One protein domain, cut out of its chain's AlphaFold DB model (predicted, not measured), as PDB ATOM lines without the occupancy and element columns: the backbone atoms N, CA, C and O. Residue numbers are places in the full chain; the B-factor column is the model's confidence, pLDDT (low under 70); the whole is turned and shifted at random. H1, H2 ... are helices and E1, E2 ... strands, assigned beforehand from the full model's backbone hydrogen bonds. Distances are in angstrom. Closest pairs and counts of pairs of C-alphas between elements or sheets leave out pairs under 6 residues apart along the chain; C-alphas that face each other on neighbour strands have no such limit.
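AT A GLANCE: This is residues 4 to 121 of the 129 residues of an uncharacterized protein of Candidatus Woesebacteria bacterium RIFCSPLOWO2_01_FULL_37_19 (UniProt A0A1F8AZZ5). Look first for a body of four helices and a small two-strand sheet, E1 and E4, from which the strand hairpin E2 and E3 reaches away as an arm that makes much of the length. H3, the longest helix, runs through the middle of the body: its residues 88 to 95 pack on E4, and its far part meets H1 and H4, while H2 packs on H1. The printed part has 118 residues, with four named helices and four named strands in the order H1 H2 E1 E2 E3 E4 H3 H4; the class is mixed, and each sheet has two antiparallel strands. The whole is compact, with a radius of gyration of the C-alphas of 15.0 A and spans of 46 by 33 by 29 A.

HOW THE PARTS SIT: Begin at E1, residues 48 to 51, and its antiparallel neighbour E4, residues 77 to 80, at 147 degrees; N 48 and O 80 are 2.9 A apart, within hydrogen-bond range. Next find H3, residues 88 to 103; its closest C-alphas to E4 are those of Thr 91 and Val 79, 4.9 A apart. H1, residues 5 to 17, touches H3 with residues 13 to 17 alone, the closest C-alphas being those of Ile 13 and Val 101, 6.6 A apart; at 71 degrees they are only just about perpendicular. H2, residues 33 to 41, touches H1 at Ile 34 and Phe 12, whose C-alphas, the closest, are 6.1 A apart; the two form a helical hairpin at a steep tilt of 43 degrees. H4, residues 111 to 121, touches H1, the closest C-alphas being those of Asp 112 and Ala 9, 5.2 A apart, at a steep tilt of 60 degrees. H3 and H4 form a helical hairpin at a shallow tilt of 18 degrees and only just touch, with 3 pairs of C-alphas within 8 A, the closest Val 101 and Leu 111 at 7.6 A. The helix packing is mostly crossed, with one touching pair at a shallow tilt. Farther out, E2, residues 55 to 59, and E3, residues 65 to 70, form an antiparallel hairpin, where N 56 and O 69 are 2.8 A apart, within hydrogen-bond range. In H1, H2, H3 and H4 every O i to N i+4 pair is within hydrogen-bond range.

IN THESE COORDINATES: E1 is 10.4 A long and E4 9.6 A. Find C-alpha 88 at (6.896, -14.806, 42.789); from there H3 runs 22.0 A. E2 covers 12.8 A, and E3 14.5 A from C-alpha 65 at (0.589, -2.556, 53.858). H1 is 18.1 A long, H2 12.6 A, and H4 runs 15.5 A to C-alpha 121 at (-0.037, -29.887, 35.832).

THE WHOLE: The two C-alphas farthest apart are those of Glu 7 and Asp 62, 48.2 A. The printed part has no cut, and the link from H1 to H2, residues 18 to 32, is long. In this predicted model the mean pLDDT of the printed part is 92.4, and no printed residue is under 70.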
ATOM      1  N   ASN A   4      13.247 -36.822  31.249       90.69
ATOM      2  CA  ASN A   4      12.988 -38.032  32.021       90.69
ATOM      3  C   ASN A   4      12.414 -37.615  33.383       90.69
ATOM      4  O   ASN A   4      13.153 -37.317  34.319       90.69
ATOM      5  N   LEU A   5      11.084 -37.498  33.451       92.31
ATOM      6  CA  LEU A   5      10.380 -36.993  34.630       92.31
ATOM      7  C   LEU A   5      10.533 -37.910  35.846       92.31
ATOM      8  O   LEU A   5      10.522 -37.400  36.959       92.31
ATOM      9  N   ILE A   6      10.708 -39.216  35.628       94.25
ATOM     10  CA  ILE A   6      10.965 -40.187  36.699       94.25
ATOM     11  C   ILE A   6      12.316 -39.873  37.341       94.25
ATOM     12  O   ILE A   6      12.380 -39.572  38.525       94.25
ATOM     13  N   GLU A   7      13.374 -39.777  36.531       95.12
ATOM     14  CA  GLU A   7      14.715 -39.447  37.029       95.12
ATOM     15  C   GLU A   7      14.761 -38.086  37.748       95.12
ATOM     16  O   GLU A   7      15.466 -37.930  38.744       95.12
ATOM     17  N   ILE A   8      14.029 -37.083  37.245       95.62
ATOM     18  CA  ILE A   8      13.954 -35.764  37.893       95.62
ATOM     19  C   ILE A   8      13.248 -35.862  39.245       95.62
ATOM     20  O   ILE A   8      13.734 -35.288  40.217       95.62
ATOM     21  N   ALA A   9      12.119 -36.570  39.303       95.75
ATOM     22  CA  ALA A   9      11.359 -36.748  40.530       95.75
ATOM     23  C   ALA A   9      12.181 -37.497  41.586       95.75
ATOM     24  O   ALA A   9      12.311 -36.999  42.703       95.75
ATOM     25  N   ASP A  10      12.812 -38.612  41.213       95.50
ATOM     26  CA  ASP A  10      13.630 -39.427  42.115       95.50
ATOM     27  C   ASP A  10      14.789 -38.626  42.709       95.50
ATOM     28  O   ASP A  10      14.933 -38.539  43.929       95.50
ATOM     29  N   LYS A  11      15.582 -37.963  41.857       96.50
ATOM     30  CA  LYS A  11      16.727 -37.155  42.306       96.50
ATOM     31  C   LYS A  11      16.303 -35.956  43.142       96.50
ATOM     32  O   LYS A  11      17.031 -35.549  44.044       96.50
ATOM     33  N   PHE A  12      15.149 -35.361  42.843       96.75
ATOM     34  CA  PHE A  12      14.624 -34.274  43.658       96.75
ATOM     35  C   PHE A  12      14.209 -34.785  45.038       96.75
ATOM     36  O   PHE A  12      14.584 -34.189  46.042       96.75
ATOM     37  N   ILE A  13      13.499 -35.913  45.106       95.56
ATOM     38  CA  ILE A  13      13.102 -36.538  46.374       95.56
ATOM     39  C   ILE A  13      14.337 -36.916  47.200       95.56
ATOM     40  O   ILE A  13      14.376 -36.626  48.395       95.56
ATOM     41  N   GLU A  14      15.351 -37.516  46.576       95.19
ATOM     42  CA  GLU A  14      16.634 -37.831  47.211       95.19
ATOM     43  C   GLU A  14      17.308 -36.569  47.760       95.19
ATOM     44  O   GLU A  14      17.688 -36.532  48.931       95.19
ATOM     45  N   TYR A  15      17.381 -35.509  46.949       94.81
ATOM     46  CA  TYR A  15      17.937 -34.224  47.357       94.81
ATOM     47  C   TYR A  15      17.226 -33.670  48.594       94.81
ATOM     48  O   TYR A  15      17.892 -33.380  49.583       94.81
ATOM     49  N   ILE A  16      15.892 -33.587  48.594       94.56
ATOM     50  CA  ILE A  16      15.136 -33.076  49.748       94.56
ATOM     51  C   ILE A  16      15.344 -33.959  50.987       94.56
ATOM     52  O   ILE A  16      15.555 -33.439  52.081       94.56
ATOM     53  N   ASN A  17      15.337 -35.285  50.825       91.56
ATOM     54  CA  ASN A  17      15.511 -36.231  51.932       91.56
ATOM     55  C   ASN A  17      16.943 -36.298  52.482       91.56
ATOM     56  O   ASN A  17      17.134 -36.817  53.580       91.56
ATOM     57  N   SER A  18      17.939 -35.779  51.760       92.00
ATOM     58  CA  SER A  18      19.319 -35.693  52.253       92.00
ATOM     59  C   SER A  18      19.515 -34.648  53.360       92.00
ATOM     60  O   SER A  18      20.563 -34.631  54.006       92.00
ATOM     61  N   TYR A  19      18.509 -33.807  53.622       88.19
ATOM     62  CA  TYR A  19      18.554 -32.769  54.647       88.19
ATOM     63  C   TYR A  19      17.561 -33.030  55.779       88.19
ATOM     64  O   TYR A  19      16.508 -33.650  55.610       88.19
ATOM     65  N   ASP A  20      17.870 -32.472  56.947       86.06
ATOM     66  CA  ASP A  20      16.911 -32.397  58.042       86.06
ATOM     67  C   ASP A  20      15.740 -31.469  57.677       86.06
ATOM     68  O   ASP A  20      15.923 -30.318  57.268       86.06
ATOM     69  N   ARG A  21      14.513 -31.959  57.889       83.88
ATOM     70  CA  ARG A  21      13.283 -31.254  57.504       83.88
ATOM     71  C   ARG A  21      13.118 -29.908  58.205       83.88
ATOM     72  O   ARG A  21      12.538 -29.001  57.618       83.88
ATOM     73  N   LYS A  22      13.597 -29.772  59.447       84.19
ATOM     74  CA  LYS A  22      13.493 -28.514  60.209       84.19
ATOM     75  C   LYS A  22      14.518 -27.480  59.748       84.19
ATOM     76  O   LYS A  22      14.343 -26.296  60.013       84.19
ATOM     77  N   SER A  23      15.563 -27.928  59.060       85.81
ATOM     78  CA  SER A  23      16.721 -27.113  58.699       85.81
ATOM     79  C   SER A  23      16.781 -26.768  57.208       85.81
ATOM     80  O   SER A  23      17.596 -25.935  56.821       85.81
ATOM     81  N   PHE A  24      15.920 -27.358  56.368       88.00
ATOM     82  CA  PHE A  24      15.972 -27.192  54.909       88.00
ATOM     83  C   PHE A  24      15.918 -25.717  54.459       88.00
ATOM     84  O   PHE A  24      16.726 -25.294  53.637       88.00
ATOM     85  N   LYS A  25      15.042 -24.895  55.057       89.88
ATOM     86  CA  LYS A  25      14.928 -23.452  54.745       89.88
ATOM     87  C   LYS A  25      16.188 -22.639  55.094       89.88
ATOM     88  O   LYS A  25      16.322 -21.493  54.685       89.88
ATOM     89  N   HIS A  26      17.105 -23.201  55.877       88.94
ATOM     90  CA  HIS A  26      18.306 -22.514  56.361       88.94
ATOM     91  C   HIS A  26      19.582 -22.961  55.639       88.94
ATOM     92  O   HIS A  26      20.688 -22.624  56.068       88.94
ATOM     93  N   ILE A  27      19.448 -23.726  54.554       88.38
ATOM     94  CA  ILE A  27      20.575 -24.105  53.707       88.38
ATOM     95  C   ILE A  27      21.131 -22.850  53.023       88.38
ATOM     96  O   ILE A  27      20.422 -22.164  52.296       88.38
ATOM     97  N   ASN A  28      22.426 -22.603  53.216       85.44
ATOM     98  CA  ASN A  28      23.167 -21.505  52.584       85.44
ATOM     99  C   ASN A  28      24.157 -22.036  51.533       85.44
ATOM    100  O   ASN A  28      25.316 -21.630  51.491       85.44
ATOM    101  N   GLN A  29      23.724 -23.014  50.741       89.12
ATOM    102  CA  GLN A  29      24.519 -23.630  49.680       89.12
ATOM    103  C   GLN A  29      23.969 -23.227  48.317       89.12
ATOM    104  O   GLN A  29      22.789 -22.900  48.191       89.12
ATOM    105  N   GLU A  30      24.826 -23.291  47.302       90.31
ATOM    106  CA  GLU A  30      24.407 -23.102  45.916       90.31
ATOM    107  C   GLU A  30      23.254 -24.056  45.547       90.31
ATOM    108  O   GLU A  30      23.266 -25.223  45.969       90.31
ATOM    109  N   PRO A  31      22.269 -23.602  44.748       91.19
ATOM    110  CA  PRO A  31      21.139 -24.432  44.366       91.19
ATOM    111  C   PRO A  31      21.599 -25.689  43.625       91.19
ATOM    112  O   PRO A  31      22.336 -25.628  42.638       91.19
ATOM    113  N   ASN A  32      21.127 -26.852  44.072       94.06
ATOM    114  CA  ASN A  32      21.453 -28.108  43.410       94.06
ATOM    115  C   ASN A  32      20.931 -28.097  41.954       94.06
ATOM    116  O   ASN A  32      19.773 -27.722  41.735       94.06
ATOM    117  N   PRO A  33      21.716 -28.566  40.958       95.06
ATOM    118  CA  PRO A  33      21.298 -28.645  39.554       95.06
ATOM    119  C   PRO A  33      19.930 -29.300  39.317       95.06
ATOM    120  O   PRO A  33      19.244 -28.987  38.340       95.06
ATOM    121  N   ILE A  34      19.505 -30.205  40.206       96.00
ATOM    122  CA  ILE A  34      18.194 -30.846  40.113       96.00
ATOM    123  C   ILE A  34      17.029 -29.852  40.212       96.00
ATOM    124  O   ILE A  34      16.019 -30.045  39.539       96.00
ATOM    125  N   LEU A  35      17.180 -28.764  40.972       95.56
ATOM    126  CA  LEU A  35      16.148 -27.737  41.138       95.56
ATOM    127  C   LEU A  35      15.874 -27.010  39.818       95.56
ATOM    128  O   LEU A  35      14.720 -26.802  39.447       95.56
ATOM    129  N   PHE A  36      16.923 -26.715  39.048       94.94
ATOM    130  CA  PHE A  36      16.785 -26.135  37.711       94.94
ATOM    131  C   PHE A  36      16.099 -27.101  36.740       94.94
ATOM    132  O   PHE A  36      15.221 -26.697  35.974       94.94
ATOM    133  N   ARG A  37      16.452 -28.395  36.787       95.06
ATOM    134  CA  ARG A  37      15.800 -29.430  35.965       95.06
ATOM    135  C   ARG A  37      14.314 -29.552  36.301       95.06
ATOM    136  O   ARG A  37      13.505 -29.679  35.385       95.06
ATOM    137  N   LEU A  38      13.963 -29.487  37.585       95.75
ATOM    138  CA  LEU A  38      12.585 -29.516  38.071       95.75
ATOM    139  C   LEU A  38      11.782 -28.314  37.556       95.75
ATOM    140  O   LEU A  38      10.730 -28.504  36.948       95.75
ATOM    141  N   LEU A  39      12.297 -27.093  37.746       94.88
ATOM    142  CA  LEU A  39      11.664 -25.858  37.269       94.88
ATOM    143  C   LEU A  39      11.440 -25.882  35.756       94.88
ATOM    144  O   LEU A  39      10.334 -25.630  35.279       94.88
ATOM    145  N   THR A  40      12.467 -26.272  35.003       93.25
ATOM    146  CA  THR A  40      12.381 -26.372  33.542       93.25
ATOM    147  C   THR A  40      11.341 -27.416  33.119       93.25
ATOM    148  O   THR A  40      10.516 -27.160  32.245       93.25
ATOM    149  N   ALA A  41      11.304 -28.580  33.779       93.00
ATOM    150  CA  ALA A  41      10.306 -29.613  33.502       93.00
ATOM    151  C   ALA A  41       8.866 -29.154  33.800       93.00
ATOM    152  O   ALA A  41       7.938 -29.610  33.123       93.00
ATOM    153  N   ALA A  42       8.691 -28.242  34.759       92.44
ATOM    154  CA  ALA A  42       7.418 -27.611  35.107       92.44
ATOM    155  C   ALA A  42       7.031 -26.433  34.190       92.44
ATOM    156  O   ALA A  42       5.920 -25.925  34.299       92.44
ATOM    157  N   GLY A  43       7.896 -26.034  33.250       91.88
ATOM    158  CA  GLY A  43       7.645 -24.939  32.303       91.88
ATOM    159  C   GLY A  43       8.230 -23.584  32.714       91.88
ATOM    160  O   GLY A  43       8.030 -22.600  32.006       91.88
ATOM    161  N   PHE A  44       8.987 -23.514  33.812       91.62
ATOM    162  CA  PHE A  44       9.715 -22.314  34.238       91.62
ATOM    163  C   PHE A  44      11.096 -22.257  33.576       91.62
ATOM    164  O   PHE A  44      12.135 -22.330  34.232       91.62
ATOM    165  N   GLU A  45      11.109 -22.180  32.246       89.94
ATOM    166  CA  GLU A  45      12.344 -22.143  31.460       89.94
ATOM    167  C   GLU A  45      13.120 -20.830  31.680       89.94
ATOM    168  O   GLU A  45      12.536 -19.775  31.946       89.94
ATOM    169  N   ASN A  46      14.449 -20.883  31.536       87.69
ATOM    170  CA  ASN A  46      15.352 -19.726  31.648       87.69
ATOM    171  C   ASN A  46      15.220 -18.959  32.977       87.69
ATOM    172  O   ASN A  46      15.235 -17.726  33.001       87.69
ATOM    173  N   ARG A  47      15.045 -19.696  34.080       92.50
ATOM    174  CA  ARG A  47      15.031 -19.147  35.436       92.50
ATOM    175  C   ARG A  47      16.345 -19.383  36.159       92.50
ATOM    176  O   ARG A  47      16.941 -20.452  36.044       92.50
ATOM    177  N   ASN A  48      16.734 -18.391  36.946       94.31
ATOM    178  CA  ASN A  48      17.838 -18.474  37.888       94.31
ATOM    179  C   ASN A  48      17.312 -18.835  39.281       94.31
ATOM    180  O   ASN A  48      16.153 -18.570  39.602       94.31
ATOM    181  N   LEU A  49      18.172 -19.427  40.104       95.69
ATOM    182  CA  LEU A  49      17.918 -19.671  41.518       95.69
ATOM    183  C   LEU A  49      18.988 -18.948  42.323       95.69
ATOM    184  O   LEU A  49      20.172 -19.080  42.020       95.69
ATOM    185  N   ILE A  50      18.567 -18.216  43.346       95.25
ATOM    186  CA  ILE A  50      19.466 -17.570  44.302       95.25
ATOM    187  C   ILE A  50      19.050 -17.931  45.722       95.25
ATOM    188  O   ILE A  50      17.881 -18.218  45.975       95.25
ATOM    189  N   ILE A  51      19.995 -17.894  46.657       95.44
ATOM    190  CA  ILE A  51      19.686 -18.018  48.084       95.44
ATOM    191  C   ILE A  51      18.953 -16.750  48.532       95.44
ATOM    192  O   ILE A  51      19.417 -15.639  48.276       95.44
ATOM    193  N   GLY A  52      17.827 -16.903  49.225       93.56
ATOM    194  CA  GLY A  52      17.104 -15.763  49.771       93.56
ATOM    195  C   GLY A  52      15.699 -16.083  50.257       93.56
ATOM    196  O   GLY A  52      15.193 -17.193  50.117       93.56
ATOM    197  N   ASN A  53      15.054 -15.065  50.823       92.56
ATOM    198  CA  ASN A  53      13.663 -15.120  51.250       92.56
ATOM    199  C   ASN A  53      12.862 -14.023  50.547       92.56
ATOM    200  O   ASN A  53      13.158 -12.835  50.688       92.56
ATOM    201  N   LEU A  54      11.848 -14.437  49.803       94.38
ATOM    202  CA  LEU A  54      10.919 -13.593  49.083       94.38
ATOM    203  C   LEU A  54       9.677 -13.365  49.943       94.38
ATOM    204  O   LEU A  54       9.083 -14.307  50.468       94.38
ATOM    205  N   ARG A  55       9.258 -12.105  50.068       92.81
ATOM    206  CA  ARG A  55       8.104 -11.719  50.887       92.81
ATOM    207  C   ARG A  55       6.981 -11.138  50.047       92.81
ATOM    208  O   ARG A  55       7.211 -10.304  49.175       92.81
ATOM    209  N   GLY A  56       5.762 -11.553  50.360       89.69
ATOM    210  CA  GLY A  56       4.538 -10.891  49.936       89.69
ATOM    211  C   GLY A  56       4.079  -9.864  50.968       89.69
ATOM    212  O   GLY A  56       4.522  -9.869  52.119       89.69
ATOM    213  N   PHE A  57       3.171  -8.986  50.551       93.00
ATOM    214  CA  PHE A  57       2.597  -7.947  51.403       93.00
ATOM    215  C   PHE A  57       1.103  -8.184  51.581       93.00
ATOM    216  O   PHE A  57       0.373  -8.306  50.597       93.00
ATOM    217  N   ASN A  58       0.649  -8.188  52.832       89.31
ATOM    218  CA  ASN A  58      -0.771  -8.121  53.148       89.31
ATOM    219  C   ASN A  58      -1.212  -6.666  53.031       89.31
ATOM    220  O   ASN A  58      -0.579  -5.782  53.619       89.31
ATOM    221  N   ARG A  59      -2.276  -6.424  52.264       93.69
ATOM    222  CA  ARG A  59      -2.828  -5.087  52.054       93.69
ATOM    223  C   ARG A  59      -4.226  -4.973  52.640       93.69
ATOM    224  O   ARG A  59      -5.000  -5.922  52.532       93.69
ATOM    225  N   ASP A  60      -4.519  -3.828  53.243       94.31
ATOM    226  CA  ASP A  60      -5.875  -3.475  53.668       94.31
ATOM    227  C   ASP A  60      -6.724  -3.013  52.466       94.31
ATOM    228  O   ASP A  60      -6.227  -2.895  51.340       94.31
ATOM    229  N   GLN A  61      -8.013  -2.745  52.689       93.75
ATOM    230  CA  GLN A  61      -8.963  -2.293  51.665       93.75
ATOM    231  C   GLN A  61      -8.547  -0.974  50.996       93.75
ATOM    232  O   GLN A  61      -8.889  -0.740  49.838       93.75
ATOM    233  N   ASP A  62      -7.790  -0.132  51.700       95.06
ATOM    234  CA  ASP A  62      -7.230   1.120  51.180       95.06
ATOM    235  C   ASP A  62      -5.896   0.930  50.424       95.06
ATOM    236  O   ASP A  62      -5.317   1.888  49.911       95.06
ATOM    237  N   GLY A  63      -5.401  -0.310  50.334       91.62
ATOM    238  CA  GLY A  63      -4.147  -0.670  49.679       91.62
ATOM    239  C   GLY A  63      -2.894  -0.488  50.541       91.62
ATOM    240  O   GLY A  63      -1.799  -0.826  50.070       91.62
ATOM    241  N   SER A  64      -3.018   0.005  51.778       93.94
ATOM    242  CA  SER A  64      -1.904   0.139  52.722       93.94
ATOM    243  C   SER A  64      -1.361  -1.228  53.147       93.94
ATOM    244  O   SER A  64      -2.083  -2.222  53.182       93.94
ATOM    245  N   VAL A  65      -0.056  -1.308  53.423       94.81
ATOM    246  CA  VAL A  65       0.589  -2.556  53.858       94.81
ATOM    247  C   VAL A  65       0.379  -2.732  55.359       94.81
ATOM    248  O   VAL A  65       0.869  -1.928  56.146       94.81
ATOM    249  N   VAL A  66      -0.284  -3.819  55.748       95.00
ATOM    250  CA  VAL A  66      -0.574  -4.160  57.154       95.00
ATOM    251  C   VAL A  66       0.272  -5.320  57.676       95.00
ATOM    252  O   VAL A  66       0.243  -5.643  58.860       95.00
ATOM    253  N   GLY A  67       1.054  -5.954  56.804       93.56
ATOM    254  CA  GLY A  67       1.961  -7.023  57.188       93.56
ATOM    255  C   GLY A  67       2.679  -7.640  56.000       93.56
ATOM    256  O   GLY A  67       2.500  -7.234  54.850       93.56
ATOM    257  N   TYR A  68       3.482  -8.654  56.293       93.94
ATOM    258  CA  TYR A  68       4.209  -9.436  55.304       93.94
ATOM    259  C   TYR A  68       4.025 -10.929  55.566       93.94
ATOM    260  O   TYR A  68       3.718 -11.341  56.686       93.94
ATOM    261  N   TYR A  69       4.232 -11.732  54.530       91.06
ATOM    262  CA  TYR A  69       4.299 -13.187  54.622       91.06
ATOM    263  C   TYR A  69       5.448 -13.697  53.754       91.06
ATOM    264  O   TYR A  69       5.776 -13.084  52.737       91.06
ATOM    265  N   ASP A  70       6.076 -14.796  54.158       92.50
ATOM    266  CA  ASP A  70       7.113 -15.440  53.354       92.50
ATOM    267  C   ASP A  70       6.443 -16.219  52.208       92.50
ATOM    268  O   ASP A  70       5.527 -17.005  52.439       92.50
ATOM    269  N   ILE A  71       6.883 -15.985  50.969       94.62
ATOM    270  CA  ILE A  71       6.418 -16.724  49.784       94.62
ATOM    271  C   ILE A  71       7.121 -18.082  49.702       94.62
ATOM    272  O   ILE A  71       6.500 -19.071  49.317       94.62
ATOM    273  N   ASN A  72       8.397 -18.140  50.081       95.19
ATOM    274  CA  ASN A  72       9.162 -19.371  50.229       95.19
ATOM    275  C   ASN A  72       9.393 -19.702  51.708       95.19
ATOM    276  O   ASN A  72      10.481 -19.527  52.255       95.19
ATOM    277  N   GLU A  73       8.340 -20.163  52.383       93.38
ATOM    278  CA  GLU A  73       8.394 -20.496  53.806       93.38
ATOM    279  C   GLU A  73       9.321 -21.686  54.108       93.38
ATOM    280  O   GLU A  73       9.922 -21.723  55.180       93.38
ATOM    281  N   TYR A  74       9.464 -22.627  53.177       93.56
ATOM    282  CA  TYR A  74      10.220 -23.873  53.317       93.56
ATOM    283  C   TYR A  74      11.419 -23.962  52.374       93.56
ATOM    284  O   TYR A  74      12.361 -24.685  52.680       93.56
ATOM    285  N   SER A  75      11.416 -23.246  51.250       94.06
ATOM    286  CA  SER A  75      12.539 -23.187  50.310       94.06
ATOM    287  C   SER A  75      13.559 -22.115  50.718       94.06
ATOM    288  O   SER A  75      13.165 -20.977  50.968       94.06
ATOM    289  N   PRO A  76      14.874 -22.402  50.707       94.81
ATOM    290  CA  PRO A  76      15.914 -21.387  50.900       94.81
ATOM    291  C   PRO A  76      16.184 -20.562  49.625       94.81
ATOM    292  O   PRO A  76      17.077 -19.714  49.622       94.81
ATOM    293  N   TYR A  77      15.460 -20.831  48.531       96.38
ATOM    294  CA  TYR A  77      15.740 -20.266  47.215       96.38
ATOM    295  C   TYR A  77      14.616 -19.380  46.681       96.38
ATOM    296  O   TYR A  77      13.437 -19.734  46.780       96.38
ATOM    297  N   ILE A  78      15.018 -18.294  46.020       96.88
ATOM    298  CA  ILE A  78      14.175 -17.428  45.188       96.88
ATOM    299  C   ILE A  78      14.405 -17.799  43.723       96.88
ATOM    300  O   ILE A  78      15.545 -17.983  43.291       96.88
ATOM    301  N   VAL A  79      13.320 -17.890  42.955       97.00
ATOM    302  CA  VAL A  79      13.373 -18.067  41.501       97.00
ATOM    303  C   VAL A  79      13.351 -16.694  40.840       97.00
ATOM    304  O   VAL A  79      12.470 -15.889  41.132       97.00
ATOM    305  N   GLN A  80      14.284 -16.432  39.926       96.88
ATOM    306  CA  GLN A  80      14.386 -15.158  39.213       96.88
ATOM    307  C   GLN A  80      14.289 -15.328  37.699       96.88
ATOM    308  O   GLN A  80      14.748 -16.320  37.125       96.88
ATOM    309  N   TYR A  81      13.718 -14.325  37.039       94.00
ATOM    310  CA  TYR A  81      13.827 -14.136  35.598       94.00
ATOM    311  C   TYR A  81      15.286 -13.872  35.193       94.00
ATOM    312  O   TYR A  81      16.127 -13.490  36.009       94.00
ATOM    313  N   ALA A  82      15.588 -14.025  33.902       90.62
ATOM    314  CA  ALA A  82      16.921 -13.745  33.360       90.62
ATOM    315  C   ALA A  82      17.377 -12.284  33.564       90.62
ATOM    316  O   ALA A  82      18.575 -12.018  33.579       90.62
ATOM    317  N   ASP A  83      16.436 -11.352  33.737       93.12
ATOM    318  CA  ASP A  83      16.698  -9.936  34.022       93.12
ATOM    319  C   ASP A  83      16.909  -9.631  35.519       93.12
ATOM    320  O   ASP A  83      17.081  -8.472  35.891       93.12
ATOM    321  N   GLY A  84      16.901 -10.658  36.378       92.88
ATOM    322  CA  GLY A  84      17.108 -10.534  37.821       92.88
ATOM    323  C   GLY A  84      15.861 -10.147  38.618       92.88
ATOM    324  O   GLY A  84      15.960  -9.972  39.829       92.88
ATOM    325  N   ARG A  85      14.685 -10.017  37.987       94.75
ATOM    326  CA  ARG A  85      13.426  -9.825  38.725       94.75
ATOM    327  C   ARG A  85      12.983 -11.119  39.394       94.75
ATOM    328  O   ARG A  85      13.092 -12.193  38.803       94.75
ATOM    329  N   ASP A  86      12.397 -11.003  40.580       95.69
ATOM    330  CA  ASP A  86      11.834 -12.146  41.294       95.69
ATOM    331  C   ASP A  86      10.587 -12.682  40.577       95.69
ATOM    332  O   ASP A  86       9.670 -11.942  40.206       95.69
ATOM    333  N   ASP A  87      10.551 -13.995  40.372       94.94
ATOM    334  CA  ASP A  87       9.384 -14.716  39.882       94.94
ATOM    335  C   ASP A  87       8.612 -15.268  41.082       94.94
ATOM    336  O   ASP A  87       8.843 -16.388  41.548       94.94
ATOM    337  N   ASN A  88       7.691 -14.456  41.610       93.31
ATOM    338  CA  ASN A  88       6.896 -14.806  42.789       93.31
ATOM    339  C   ASN A  88       6.122 -16.115  42.603       93.31
ATOM    340  O   ASN A  88       5.995 -16.897  43.545       93.31
ATOM    341  N   PHE A  89       5.609 -16.355  41.393       92.62
ATOM    342  CA  PHE A  89       4.828 -17.548  41.098       92.62
ATOM    343  C   PHE A  89       5.718 -18.789  41.076       92.62
ATOM    344  O   PHE A  89       5.416 -19.763  41.764       92.62
ATOM    345  N   ALA A  90       6.844 -18.746  40.359       94.88
ATOM    346  CA  ALA A  90       7.775 -19.871  40.330       94.88
ATOM    347  C   ALA A  90       8.413 -20.131  41.709       94.88
ATOM    348  O   ALA A  90       8.623 -21.284  42.082       94.88
ATOM    349  N   THR A  91       8.659 -19.078  42.495       96.69
ATOM    350  CA  THR A  91       9.173 -19.183  43.869       96.69
ATOM    351  C   THR A  91       8.174 -19.884  44.789       96.69
ATOM    352  O   THR A  91       8.525 -20.873  45.430       96.69
ATOM    353  N   GLY A  92       6.912 -19.438  44.809       95.56
ATOM    354  CA  GLY A  92       5.866 -20.086  45.608       95.56
ATOM    355  C   GLY A  92       5.538 -21.505  45.128       95.56
ATOM    356  O   GLY A  92       5.214 -22.386  45.928       95.56
ATOM    357  N   TRP A  93       5.671 -21.763  43.825       96.19
ATOM    358  CA  TRP A  93       5.531 -23.105  43.273       96.19
ATOM    359  C   TRP A  93       6.628 -24.047  43.777       96.19
ATOM    360  O   TRP A  93       6.326 -25.137  44.263       96.19
ATOM    361  N   LEU A  94       7.894 -23.620  43.704       96.75
ATOM    362  CA  LEU A  94       9.027 -24.408  44.182       96.75
ATOM    363  C   LEU A  94       8.893 -24.707  45.679       96.75
ATOM    364  O   LEU A  94       9.084 -25.849  46.097       96.75
ATOM    365  N   ASP A  95       8.494 -23.704  46.463       96.12
ATOM    366  CA  ASP A  95       8.206 -23.858  47.887       96.12
ATOM    367  C   ASP A  95       7.131 -24.919  48.152       96.12
ATOM    368  O   ASP A  95       7.328 -25.831  48.955       96.12
ATOM    369  N   SER A  96       6.029 -24.864  47.400       94.88
ATOM    370  CA  SER A  96       4.926 -25.823  47.513       94.88
ATOM    371  C   SER A  96       5.366 -27.255  47.201       94.88
ATOM    372  O   SER A  96       4.942 -28.192  47.876       94.88
ATOM    373  N   VAL A  97       6.234 -27.440  46.206       95.44
ATOM    374  CA  VAL A  97       6.761 -28.760  45.829       95.44
ATOM    375  C   VAL A  97       7.748 -29.296  46.869       95.44
ATOM    376  O   VAL A  97       7.714 -30.483  47.200       95.44
ATOM    377  N   ILE A  98       8.586 -28.434  47.444       95.25
ATOM    378  CA  ILE A  98       9.469 -28.793  48.563       95.25
ATOM    379  C   ILE A  98       8.635 -29.194  49.781       95.25
ATOM    380  O   ILE A  98       8.839 -30.272  50.339       95.25
ATOM    381  N   LYS A  99       7.642 -28.377  50.152       93.56
ATOM    382  CA  LYS A  99       6.690 -28.670  51.230       93.56
ATOM    383  C   LYS A  99       5.987 -30.007  50.995       93.56
ATOM    384  O   LYS A  99       5.885 -30.818  51.914       93.56
ATOM    385  N   PHE A 100       5.550 -30.261  49.763       93.00
ATOM    386  CA  PHE A 100       4.930 -31.523  49.382       93.00
ATOM    387  C   PHE A 100       5.844 -32.716  49.689       93.00
ATOM    388  O   PHE A 100       5.402 -33.651  50.345       93.00
ATOM    389  N   VAL A 101       7.127 -32.672  49.313       94.12
ATOM    390  CA  VAL A 101       8.069 -33.770  49.601       94.12
ATOM    391  C   VAL A 101       8.399 -33.880  51.094       94.12
ATOM    392  O   VAL A 101       8.365 -34.983  51.643       94.12
ATOM    393  N   LEU A 102       8.664 -32.760  51.775       92.06
ATOM    394  CA  LEU A 102       9.008 -32.736  53.203       92.06
ATOM    395  C   LEU A 102       7.891 -33.300  54.091       92.06
ATOM    396  O   LEU A 102       8.164 -33.976  55.088       92.06
ATOM    397  N   PHE A 103       6.636 -33.021  53.732       89.94
ATOM    398  CA  PHE A 103       5.468 -33.326  54.554       89.94
ATOM    399  C   PHE A 103       4.502 -34.317  53.903       89.94
ATOM    400  O   PHE A 103       3.373 -34.422  54.372       89.94
ATOM    401  N   ASN A 104       4.906 -35.066  52.867       84.25
ATOM    402  CA  ASN A 104       4.003 -36.021  52.225       84.25
ATOM    403  C   ASN A 104       3.488 -37.075  53.226       84.25
ATOM    404  O   ASN A 104       4.214 -37.996  53.636       84.25
ATOM    405  N   THR A 105       2.209 -36.957  53.578       73.81
ATOM    406  CA  THR A 105       1.479 -37.888  54.442       73.81
ATOM    407  C   THR A 105       0.710 -38.939  53.650       73.81
ATOM    408  O   THR A 105       0.365 -39.975  54.216       73.81
ATOM    409  N   ASP A 106       0.489 -38.728  52.349       78.75
ATOM    410  CA  ASP A 106      -0.229 -39.672  51.500       78.75
ATOM    411  C   ASP A 106       0.699 -40.817  51.064       78.75
ATOM    412  O   ASP A 106       1.654 -40.637  50.302       78.75
ATOM    413  N   LYS A 107       0.412 -42.016  51.584       80.88
ATOM    414  CA  LYS A 107       1.124 -43.266  51.277       80.88
ATOM    415  C   LYS A 107       0.376 -44.156  50.284       80.88
ATOM    416  O   LYS A 107       0.827 -45.265  50.019       80.88
ATOM    417  N   THR A 108      -0.754 -43.699  49.742       83.88
ATOM    418  CA  THR A 108      -1.568 -44.489  48.806       83.88
ATOM    419  C   THR A 108      -0.925 -44.626  47.428       83.88
ATOM    420  O   THR A 108      -1.275 -45.543  46.686       83.88
ATOM    421  N   ARG A 109       0.017 -43.737  47.075       85.88
ATOM    422  CA  ARG A 109       0.767 -43.762  45.811       85.88
ATOM    423  C   ARG A 109       2.251 -43.454  46.025       85.88
ATOM    424  O   ARG A 109       2.565 -42.677  46.934       85.88
ATOM    425  N   PRO A 110       3.148 -43.981  45.174       90.38
ATOM    426  CA  PRO A 110       4.556 -43.591  45.163       90.38
ATOM    427  C   PRO A 110       4.727 -42.066  45.043       90.38
ATOM    428  O   PRO A 110       3.983 -41.394  44.326       90.38
ATOM    429  N   LEU A 111       5.659 -41.494  45.810       91.38
ATOM    430  CA  LEU A 111       5.838 -40.038  45.908       91.38
ATOM    431  C   LEU A 111       6.330 -39.423  44.590       91.38
ATOM    432  O   LEU A 111       5.921 -38.321  44.229       91.38
ATOM    433  N   ASP A 112       7.177 -40.145  43.872       92.38
ATOM    434  CA  ASP A 112       7.665 -39.825  42.533       92.38
ATOM    435  C   ASP A 112       6.510 -39.717  41.528       92.38
ATOM    436  O   ASP A 112       6.401 -38.706  40.837       92.38
ATOM    437  N   GLU A 113       5.570 -40.667  41.511       92.31
ATOM    438  CA  GLU A 113       4.383 -40.592  40.647       92.31
ATOM    439  C   GLU A 113       3.528 -39.351  40.939       92.31
ATOM    440  O   GLU A 113       3.053 -38.667  40.021       92.31
ATOM    441  N   GLN A 114       3.335 -39.042  42.224       92.75
ATOM    442  CA  GLN A 114       2.585 -37.860  42.642       92.75
ATOM    443  C   GLN A 114       3.301 -36.571  42.221       92.75
ATOM    444  O   GLN A 114       2.675 -35.670  41.656       92.75
ATOM    445  N   LEU A 115       4.618 -36.503  42.414       94.00
ATOM    446  CA  LEU A 115       5.439 -35.369  42.007       94.00
ATOM    447  C   LEU A 115       5.436 -35.179  40.483       94.00
ATOM    448  O   LEU A 115       5.260 -34.061  40.003       94.00
ATOM    449  N   ILE A 116       5.536 -36.259  39.702       94.25
ATOM    450  CA  ILE A 116       5.423 -36.214  38.237       94.25
ATOM    451  C   ILE A 116       4.089 -35.595  37.816       94.25
ATOM    452  O   ILE A 116       4.047 -34.802  36.869       94.25
ATOM    453  N   LYS A 117       2.991 -35.935  38.502       91.88
ATOM    454  CA  LYS A 117       1.678 -35.342  38.231       91.88
ATOM    455  C   LYS A 117       1.684 -33.834  38.488       91.88
ATOM    456  O   LYS A 117       1.202 -33.098  37.629       91.88
ATOM    457  N   VAL A 118       2.266 -33.388  39.604       92.06
ATOM    458  CA  VAL A 118       2.407 -31.959  39.936       92.06
ATOM    459  C   VAL A 118       3.230 -31.231  38.873       92.06
ATOM    460  O   VAL A 118       2.787 -30.213  38.346       92.06
ATOM    461  N   ILE A 119       4.384 -31.775  38.476       92.38
ATOM    462  CA  ILE A 119       5.233 -31.187  37.425       92.38
ATOM    463  C   ILE A 119       4.439 -31.021  36.121       92.38
ATOM    464  O   ILE A 119       4.461 -29.956  35.506       92.38
ATOM    465  N   LYS A 120       3.687 -32.051  35.711       90.19
ATOM    466  CA  LYS A 120       2.880 -32.015  34.482       90.19
ATOM    467  C   LYS A 120       1.752 -30.985  34.537       90.19
ATOM    468  O   LYS A 120       1.515 -30.324  33.532       90.19
ATOM    469  N   SER A 121       1.073 -30.840  35.677       87.81
ATOM    470  CA  SER A 121      -0.037 -29.887  35.832       87.81
ATOM    471  C   SER A 121       0.407 -28.431  35.962       87.81
ATOM    472  O   SER A 121      -0.435 -27.543  35.947       87.81
TER     473      SER A 121